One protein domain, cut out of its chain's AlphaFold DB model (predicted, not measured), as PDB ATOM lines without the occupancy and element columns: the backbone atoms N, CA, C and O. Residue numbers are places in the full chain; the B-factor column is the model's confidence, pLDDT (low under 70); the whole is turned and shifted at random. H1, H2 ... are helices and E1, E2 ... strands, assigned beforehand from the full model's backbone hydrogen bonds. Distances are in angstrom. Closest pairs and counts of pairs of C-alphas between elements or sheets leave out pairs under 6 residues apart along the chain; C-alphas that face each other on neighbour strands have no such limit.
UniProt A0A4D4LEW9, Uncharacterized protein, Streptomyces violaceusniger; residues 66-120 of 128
ATOM      1  N   ALA A  66      15.079  41.754 -29.558       85.25
ATOM      2  CA  ALA A  66      15.745  43.008 -29.901       85.25
ATOM      3  C   ALA A  66      17.165  42.745 -30.429       85.25
ATOM      4  O   ALA A  66      17.575  43.299 -31.448       85.25
ATOM      5  N   GLU A  67      17.902  41.844 -29.785       87.06
ATOM      6  CA  GLU A  67      19.230  41.394 -30.197       87.06
ATOM      7  C   GLU A  67      19.177  40.691 -31.553       87.06
ATOM      8  O   GLU A  67      19.988  40.985 -32.435       87.06
ATOM      9  N   ALA A  68      18.190  39.814 -31.751       87.75
ATOM     10  CA  ALA A  68      17.965  39.153 -33.029       87.75
ATOM     11  C   ALA A  68      17.713  40.179 -34.142       87.75
ATOM     12  O   ALA A  68      18.382  40.125 -35.173       87.75
ATOM     13  N   LEU A  69      16.821  41.152 -33.922       85.88
ATOM     14  CA  LEU A  69      16.525  42.207 -34.896       85.88
ATOM     15  C   LEU A  69      17.749  43.080 -35.204       85.88
ATOM     16  O   LEU A  69      17.978  43.400 -36.367       85.88
ATOM     17  N   ASN A  70      18.568  43.403 -34.202       85.31
ATOM     18  CA  ASN A  70      19.812  44.159 -34.383       85.31
ATOM     19  C   ASN A  70      20.896  43.381 -35.145       85.31
ATOM     20  O   ASN A  70      21.756  43.988 -35.782       85.31
ATOM     21  N   SER A  71      20.871  42.046 -35.092       89.06
ATOM     22  CA  SER A  71      21.830  41.187 -35.800       89.06
ATOM     23  C   SER A  71      21.515  41.005 -37.291       89.06
ATOM     24  O   SER A  71      22.369  40.554 -38.057       89.06
ATOM     25  N   LEU A  72      20.294  41.343 -37.723       86.25
ATOM     26  CA  LEU A  72      19.855  41.151 -39.100       86.25
ATOM     27  C   LEU A  72      20.380  42.276 -39.997       86.25
ATOM     28  O   LEU A  72      20.041  43.442 -39.838       86.25
ATOM     29  N   ALA A  73      21.159  41.904 -41.013       83.00
ATOM     30  CA  ALA A  73      21.665  42.833 -42.027       83.00
ATOM     31  C   ALA A  73      20.646  43.138 -43.147       83.00
ATOM     32  O   ALA A  73      20.942  43.894 -44.070       83.00
ATOM     33  N   MET A  74      19.461  42.524 -43.093       80.94
ATOM     34  CA  MET A  74      18.421  42.626 -44.117       80.94
ATOM     35  C   MET A  74      17.187  43.374 -43.597       80.94
ATOM     36  O   MET A  74      16.911  43.337 -42.397       80.94
ATOM     37  N   PRO A  75      16.404  44.022 -44.479       77.12
ATOM     38  CA  PRO A  75      15.150  44.646 -44.082       77.12
ATOM     39  C   PRO A  75      14.186  43.636 -43.448       77.12
ATOM     40  O   PRO A  75      13.921  42.573 -44.007       77.12
ATOM     41  N   VAL A  76      13.633  44.003 -42.292       80.62
ATOM     42  CA  VAL A  76      12.612  43.234 -41.569       80.62
ATOM     43  C   VAL A  76      11.257  43.929 -41.623       80.62
ATOM     44  O   VAL A  76      11.171  45.142 -41.810       80.62
ATOM     45  N   CYS A  77      10.194  43.154 -41.455       81.56
ATOM     46  CA  CYS A  77       8.812  43.611 -41.485       81.56
ATOM     47  C   CYS A  77       7.949  42.728 -40.574       81.56
ATOM     48  O   CYS A  77       8.294  41.573 -40.308       81.56
ATOM     49  N   VAL A  78       6.800  43.246 -40.140       80.94
ATOM     50  CA  VAL A  78       5.810  42.473 -39.375       80.94
ATOM     51  C   VAL A  78       4.542  42.332 -40.196       80.94
ATOM     52  O   VAL A  78       4.003  43.325 -40.666       80.94
ATOM     53  N   ALA A  79       4.038  41.104 -40.314       76.94
ATOM     54  CA  ALA A  79       2.736  40.815 -40.907       76.94
ATOM     55  C   ALA A  79       1.823  40.142 -39.872       76.94
ATOM     56  O   ALA A  79       2.127  39.032 -39.417       76.94
ATOM     57  N   SER A  80       0.700  40.768 -39.517       74.75
ATOM     58  CA  SER A  80      -0.272  40.225 -38.552       74.75
ATOM     59  C   SER A  80      -1.692  40.222 -39.105       74.75
ATOM     60  O   SER A  80      -2.063  41.073 -39.907       74.75
ATOM     61  N   ASN A  81      -2.522  39.297 -38.616       69.25
ATOM     62  CA  ASN A  81      -3.962  39.310 -38.888       69.25
ATOM     63  C   ASN A  81      -4.711  40.383 -38.072       69.25
ATOM     64  O   ASN A  81      -5.901  40.604 -38.268       69.25
ATOM     65  N   THR A  82      -4.007  41.047 -37.154       68.88
ATOM     66  CA  THR A  82      -4.536  42.116 -36.302       68.88
ATOM     67  C   THR A  82      -4.540  43.447 -37.055       68.88
ATOM     68  O   THR A  82      -3.649  43.706 -37.866       68.88
ATOM     69  N   GLY A  83      -5.523  44.311 -36.786       70.00
ATOM     70  CA  GLY A  83      -5.588  45.658 -37.358       70.00
ATOM     71  C   GLY A  83      -4.352  46.515 -37.043       70.00
ATOM     72  O   GLY A  83      -3.732  46.371 -35.989       70.00
ATOM     73  N   HIS A  84      -4.022  47.446 -37.945       73.00
ATOM     74  CA  HIS A  84      -2.843  48.326 -37.849       73.00
ATOM     75  C   HIS A  84      -2.699  49.071 -36.527       73.00
ATOM     76  O   HIS A  84      -1.592  49.194 -36.010       73.00
ATOM     77  N   ALA A  85      -3.802  49.606 -35.998       75.31
ATOM     78  CA  ALA A  85      -3.774  50.396 -34.771       75.31
ATOM     79  C   ALA A  85      -3.319  49.550 -33.574       75.31
ATOM     80  O   ALA A  85      -2.397  49.947 -32.866       75.31
ATOM     81  N   SER A  86      -3.900  48.361 -33.402       76.12
ATOM     82  CA  SER A  86      -3.528  47.446 -32.322       76.12
ATOM     83  C   SER A  86      -2.125  46.875 -32.526       76.12
ATOM     84  O   SER A  86      -1.360  46.789 -31.577       76.12
ATOM     85  N   LEU A  87      -1.740  46.548 -33.765       80.12
ATOM     86  CA  LEU A  87      -0.396  46.037 -34.050       80.12
ATOM     87  C   LEU A  87       0.695  47.067 -33.729       80.12
ATOM     88  O   LEU A  87       1.702  46.729 -33.113       80.12
ATOM     89  N   ARG A  88       0.479  48.331 -34.104       81.19
ATOM     90  CA  ARG A  88       1.393  49.429 -33.772       81.19
ATOM     91  C   ARG A  88       1.473  49.653 -32.266       81.19
ATOM     92  O   ARG A  88       2.577  49.769 -31.752       81.19
ATOM     93  N   ARG A  89       0.334  49.645 -31.568       81.75
ATOM     94  CA  ARG A  89       0.294  49.776 -30.106       81.75
ATOM     95  C   ARG A  89       1.063  48.652 -29.413       81.75
ATOM     96  O   ARG A  89       1.852  48.920 -28.517       81.75
ATOM     97  N   ASN A  90       0.895  47.414 -29.867       84.81
ATOM     98  CA  ASN A  90       1.621  46.271 -29.321       84.81
ATOM     99  C   ASN A  90       3.135  46.438 -29.496       84.81
ATOM    100  O   ASN A  90       3.876  46.229 -28.544       84.81
ATOM    101  N   LEU A  91       3.588  46.869 -30.681       84.88
ATOM    102  CA  LEU A  91       5.003  47.147 -30.951       84.88
ATOM    103  C   LEU A  91       5.553  48.325 -30.131       84.88
ATOM    104  O   LEU A  91       6.737  48.325 -29.803       84.88
ATOM    105  N   GLU A  92       4.721  49.313 -29.799       85.75
ATOM    106  CA  GLU A  92       5.084  50.412 -28.892       85.75
ATOM    107  C   GLU A  92       5.274  49.919 -27.457       85.75
ATOM    108  O   GLU A  92       6.287  50.249 -26.848       85.75
ATOM    109  N   ILE A  93       4.352  49.093 -26.949       84.00
ATOM    110  CA  ILE A  93       4.420  48.526 -25.590       84.00
ATOM    111  C   ILE A  93       5.714  47.728 -25.400       84.00
ATOM    112  O   ILE A  93       6.404  47.899 -24.399       84.00
ATOM    113  N   VAL A  94       6.088  46.908 -26.385       85.88
ATOM    114  CA  VAL A  94       7.302  46.077 -26.308       85.88
ATOM    115  C   VAL A  94       8.580  46.799 -26.757       85.88
ATOM    116  O   VAL A  94       9.635  46.174 -26.825       85.88
ATOM    117  N   GLY A  95       8.507  48.092 -27.098       84.62
ATOM    118  CA  GLY A  95       9.669  48.890 -27.506       84.62
ATOM    119  C   GLY A  95      10.281  48.506 -28.860       84.62
ATOM    120  O   GLY A  95      11.426  48.851 -29.131       84.62
ATOM    121  N   LEU A  96       9.540  47.802 -29.723       85.69
ATOM    122  CA  LEU A  96      10.032  47.314 -31.019       85.69
ATOM    123  C   LEU A  96       9.555  48.131 -32.222       85.69
ATOM    124  O   LEU A  96       9.933  47.820 -33.351       85.69
ATOM    125  N   ARG A  97       8.721  49.158 -32.017       82.62
ATOM    126  CA  ARG A  97       8.142  49.956 -33.112       82.62
ATOM    127  C   ARG A  97       9.202  50.460 -34.094       82.62
ATOM    128  O   ARG A  97       9.003  50.346 -35.302       82.62
ATOM    129  N   ASP A  98      10.314  50.971 -33.579       82.88
ATOM    130  CA  ASP A  98      11.333  51.644 -34.386       82.88
ATOM    131  C   ASP A  98      12.080  50.667 -35.320       82.88
ATOM    132  O   ASP A  98      12.572  51.067 -36.373       82.88
ATOM    133  N   HIS A  99      12.070  49.359 -35.028       79.94
ATOM    134  CA  HIS A  99      12.608  48.331 -35.932       79.94
ATOM    135  C   HIS A  99      11.738  48.093 -37.176       79.94
ATOM    136  O   HIS A  99      12.216  47.549 -38.174       79.94
ATOM    137  N   PHE A 100      10.461  48.485 -37.131       80.31
ATOM    138  CA  PHE A 100       9.471  48.175 -38.163       80.31
ATOM    139  C   PHE A 100       8.799  49.418 -38.750       80.31
ATOM    140  O   PHE A 100       7.765  49.298 -39.411       80.31
ATOM    141  N   GLU A 101       9.357  50.610 -38.542       76.44
ATOM    142  CA  GLU A 101       8.779  51.850 -39.056       76.44
ATOM    143  C   GLU A 101       8.570  51.779 -40.583       76.44
ATOM    144  O   GLU A 101       9.475  51.452 -41.356       76.44
ATOM    145  N   GLY A 102       7.327  52.005 -41.023       71.19
ATOM    146  CA  GLY A 102       6.925  51.890 -42.430       71.19
ATOM    147  C   GLY A 102       6.846  50.461 -42.993       71.19
ATOM    148  O   GLY A 102       6.597  50.306 -44.186       71.19
ATOM    149  N   ARG A 103       7.037  49.418 -42.169       77.19
ATOM    150  CA  ARG A 103       7.101  47.992 -42.575       77.19
ATOM    151  C   ARG A 103       6.169  47.099 -41.743       77.19
ATOM    152  O   ARG A 103       6.463  45.929 -41.480       77.19
ATOM    153  N   ILE A 104       5.052  47.675 -41.311       77.00
ATOM    154  CA  ILE A 104       3.980  47.004 -40.574       77.00
ATOM    155  C   ILE A 104       2.857  46.698 -41.565       77.00
ATOM    156  O   ILE A 104       2.326  47.614 -42.188       77.00
ATOM    157  N   PHE A 105       2.498  45.425 -41.694       72.25
ATOM    158  CA  PHE A 105       1.465  44.928 -42.596       72.25
ATOM    159  C   PHE A 105       0.364  44.230 -41.796       72.25
ATOM    160  O   PHE A 105       0.619  43.362 -40.951       72.25
ATOM    161  N   SER A 106      -0.878  44.605 -42.067       72.81
ATOM    162  CA  SER A 106      -2.069  44.015 -41.465       72.81
ATOM    163  C   SER A 106      -2.812  43.165 -42.492       72.81
ATOM    164  O   SER A 106      -2.750  43.421 -43.692       72.81
ATOM    165  N   ALA A 107      -3.605  42.194 -42.039       63.06
ATOM    166  CA  ALA A 107      -4.539  41.496 -42.917       63.06
ATOM    167  C   ALA A 107      -5.575  42.422 -43.577       63.06
ATOM    168  O   ALA A 107      -6.168  42.037 -44.576       63.06
ATOM    169  N   ALA A 108      -5.757  43.644 -43.065       58.47
ATOM    170  CA  ALA A 108      -6.545  44.680 -43.729       58.47
ATOM    171  C   ALA A 108      -5.902  45.209 -45.030       58.47
ATOM    172  O   ALA A 108      -6.611  45.759 -45.869       58.47
ATOM    173  N   ASP A 109      -4.589  45.035 -45.219       55.47
ATOM    174  CA  ASP A 109      -3.865  45.501 -46.414       55.47
ATOM    175  C   ASP A 109      -3.924  44.510 -47.576       55.47
ATOM    176  O   ASP A 109      -3.472  44.806 -48.685       55.47
ATOM    177  N   VAL A 110      -4.431  43.304 -47.323       53.12
ATOM    178  CA  VAL A 110      -4.339  42.177 -48.245       53.12
ATOM    179  C   VAL A 110      -5.728  41.587 -48.447       53.12
ATOM    180  O   VAL A 110      -6.466  41.351 -47.499       53.12
ATOM    181  N   ALA A 111      -6.103  41.287 -49.692       51.38
ATOM    182  CA  ALA A 111      -7.414  40.691 -49.977       51.38
ATOM    183  C   ALA A 111      -7.606  39.302 -49.319       51.38
ATOM    184  O   ALA A 111      -8.732  38.822 -49.204       51.38
ATOM    185  N   ARG A 112      -6.511  38.644 -48.906       51.25
ATOM    186  CA  ARG A 112      -6.494  37.368 -48.175       51.25
ATOM    187  C   ARG A 112      -5.400  37.380 -47.107       51.25
ATOM    188  O   ARG A 112      -4.219  37.392 -47.454       51.25
ATOM    189  N   GLY A 113      -5.804  37.386 -45.835       52.28
ATOM    190  CA  GLY A 113      -4.903  37.286 -44.682       52.28
ATOM    191  C   GLY A 113      -4.154  35.949 -44.618       52.28
ATOM    192  O   GLY A 113      -4.331  35.066 -45.465       52.28
ATOM    193  N   LYS A 114      -3.304  35.783 -43.599       45.72
ATOM    194  CA  LYS A 114      -2.627  34.499 -43.337       45.72
ATOM    195  C   LYS A 114      -3.686  33.388 -43.211       45.72
ATOM    196  O   LYS A 114      -4.715  33.629 -42.584       45.72
ATOM    197  N   PRO A 115      -3.487  32.199 -43.816       52.03
ATOM    198  CA  PRO A 115      -2.224  31.607 -44.272       52.03
ATOM    199  C   PRO A 115      -1.897  31.835 -45.761       52.03
ATOM    200  O   PRO A 115      -1.016  31.169 -46.301       52.03
ATOM    201  N   ALA A 116      -2.591  32.742 -46.459       43.38
ATOM    202  CA  ALA A 116      -2.313  32.984 -47.874       43.38
ATOM    203  C   ALA A 116      -0.908  33.603 -48.075       43.38
ATOM    204  O   ALA A 116      -0.563  34.559 -47.373       43.38
ATOM    205  N   PRO A 117      -0.110  33.136 -49.059       47.31
ATOM    206  CA  PRO A 117       1.265  33.606 -49.287       47.31
ATOM    207  C   PRO A 117       1.353  35.103 -49.633       47.31
ATOM    208  O   PRO A 117       2.386  35.734 -49.417       47.31
ATOM    209  N   THR A 118       0.249  35.700 -50.095       48.22
ATOM    210  CA  THR A 118       0.107  37.136 -50.389       48.22
ATOM    211  C   THR A 118       0.093  38.032 -49.151       48.22
ATOM    212  O   THR A 118       0.188  39.239 -49.292       48.22
ATOM    213  N   SER A 119      -0.042  37.473 -47.946       48.62
ATOM    214  CA  SER A 119       0.057  38.224 -46.684       48.62
ATOM    215  C   SER A 119       1.502  38.387 -46.184       48.62
ATOM    216  O   SER A 119       1.726  38.918 -45.097       48.62
ATOM    217  N   SER A 120       2.486  37.914 -46.962       50.44
ATOM    218  CA  SER A 120       3.906  38.194 -46.744       50.44
ATOM    219  C   SER A 120       4.242  39.631 -47.168       50.44
ATOM    220  O   SER A 120       3.512  40.244 -47.940       50.44
TER     221      SER A 120
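Overview. This is residues 66 to 120 of the 128 residues of an uncharacterized protein of Streptomyces violaceusniger (UniProt A0A4D4LEW9). Two very short parallel strands, E1 and E2, make a small ribbon in the middle, and H2 packs on it with its residues 84 to 91, while the chain loops out of E1 through H2 and little H3 and back into E2. H1 sits out at one end of the long axis, and a tail with no named element, residues 107 to 120, winds about at the other end. The printed part has 55 residues, with three named helices and two named strands in the order H1, E1, H2, H3, E2; under half of the residues are in these elements, and the class is mixed, helices and strands. It is only just compact, close to loose, with a radius of gyration of the C-alphas of 11.7 A, and it spans 32 by 23 by 16 A.

Arrangement. Begin at the sheet, where E1, residues 78 to 80, and E2, residues 104 to 106, are parallel neighbours at 16 degrees. Look at C-alphas 79 and 105, which face each other at 4.6 A; N 105 and O 78, 2.8 A apart, and N 80 and O 105, 3.0 A apart, are within hydrogen-bond range. Between these strands along the chain come H2, residues 84 to 93, and H3, residues 97 to 100, which complete a strand-helix-strand unit, two parallel strands joined through helices, with a right-handed crossover. The closest C-alphas of H2 and E2 are those of His 84 and Ser 106, 5.7 A apart. H2 and H3 are close but not clearly touching, with the C-alphas of Leu 91 and Arg 97 closest at 4.7 A. Farther out, H1, residues 66 to 71, is close to but not clearly touching H3, the C-alphas of Leu 69 and His 99 being closest at 7.3 A. H1 is apart from H2 and from E2. In H1 and H2 every O i to N i+4 pair is within hydrogen-bond range; H3 is too short for such a pair.

Along the chain. Find C-alpha 78 at (5.810, 42.473, -39.375), where E1 begins; it is 6.5 A long, and E2, 6.8 A long, ends at C-alpha 106 at (-2.069, 44.015, -41.465). From C-alpha 84 at (-2.843, 48.326, -37.849), H2 runs 14.3 A to C-alpha 93. H1 measures 8.7 A and H3 5.5 A.

Size, cuts and confidence. Look for the greatest distance between the C-alphas of Glu 67 and Ala 111, 33.2 A. The printed part has no cut; the links E1 to H2, H2 to H3 and H3 to E2 are tight, and H1 to E1 is short. The mean pLDDT of the printed part is 72.9, and residues 81 to 82 and 107 to 120 are under 70.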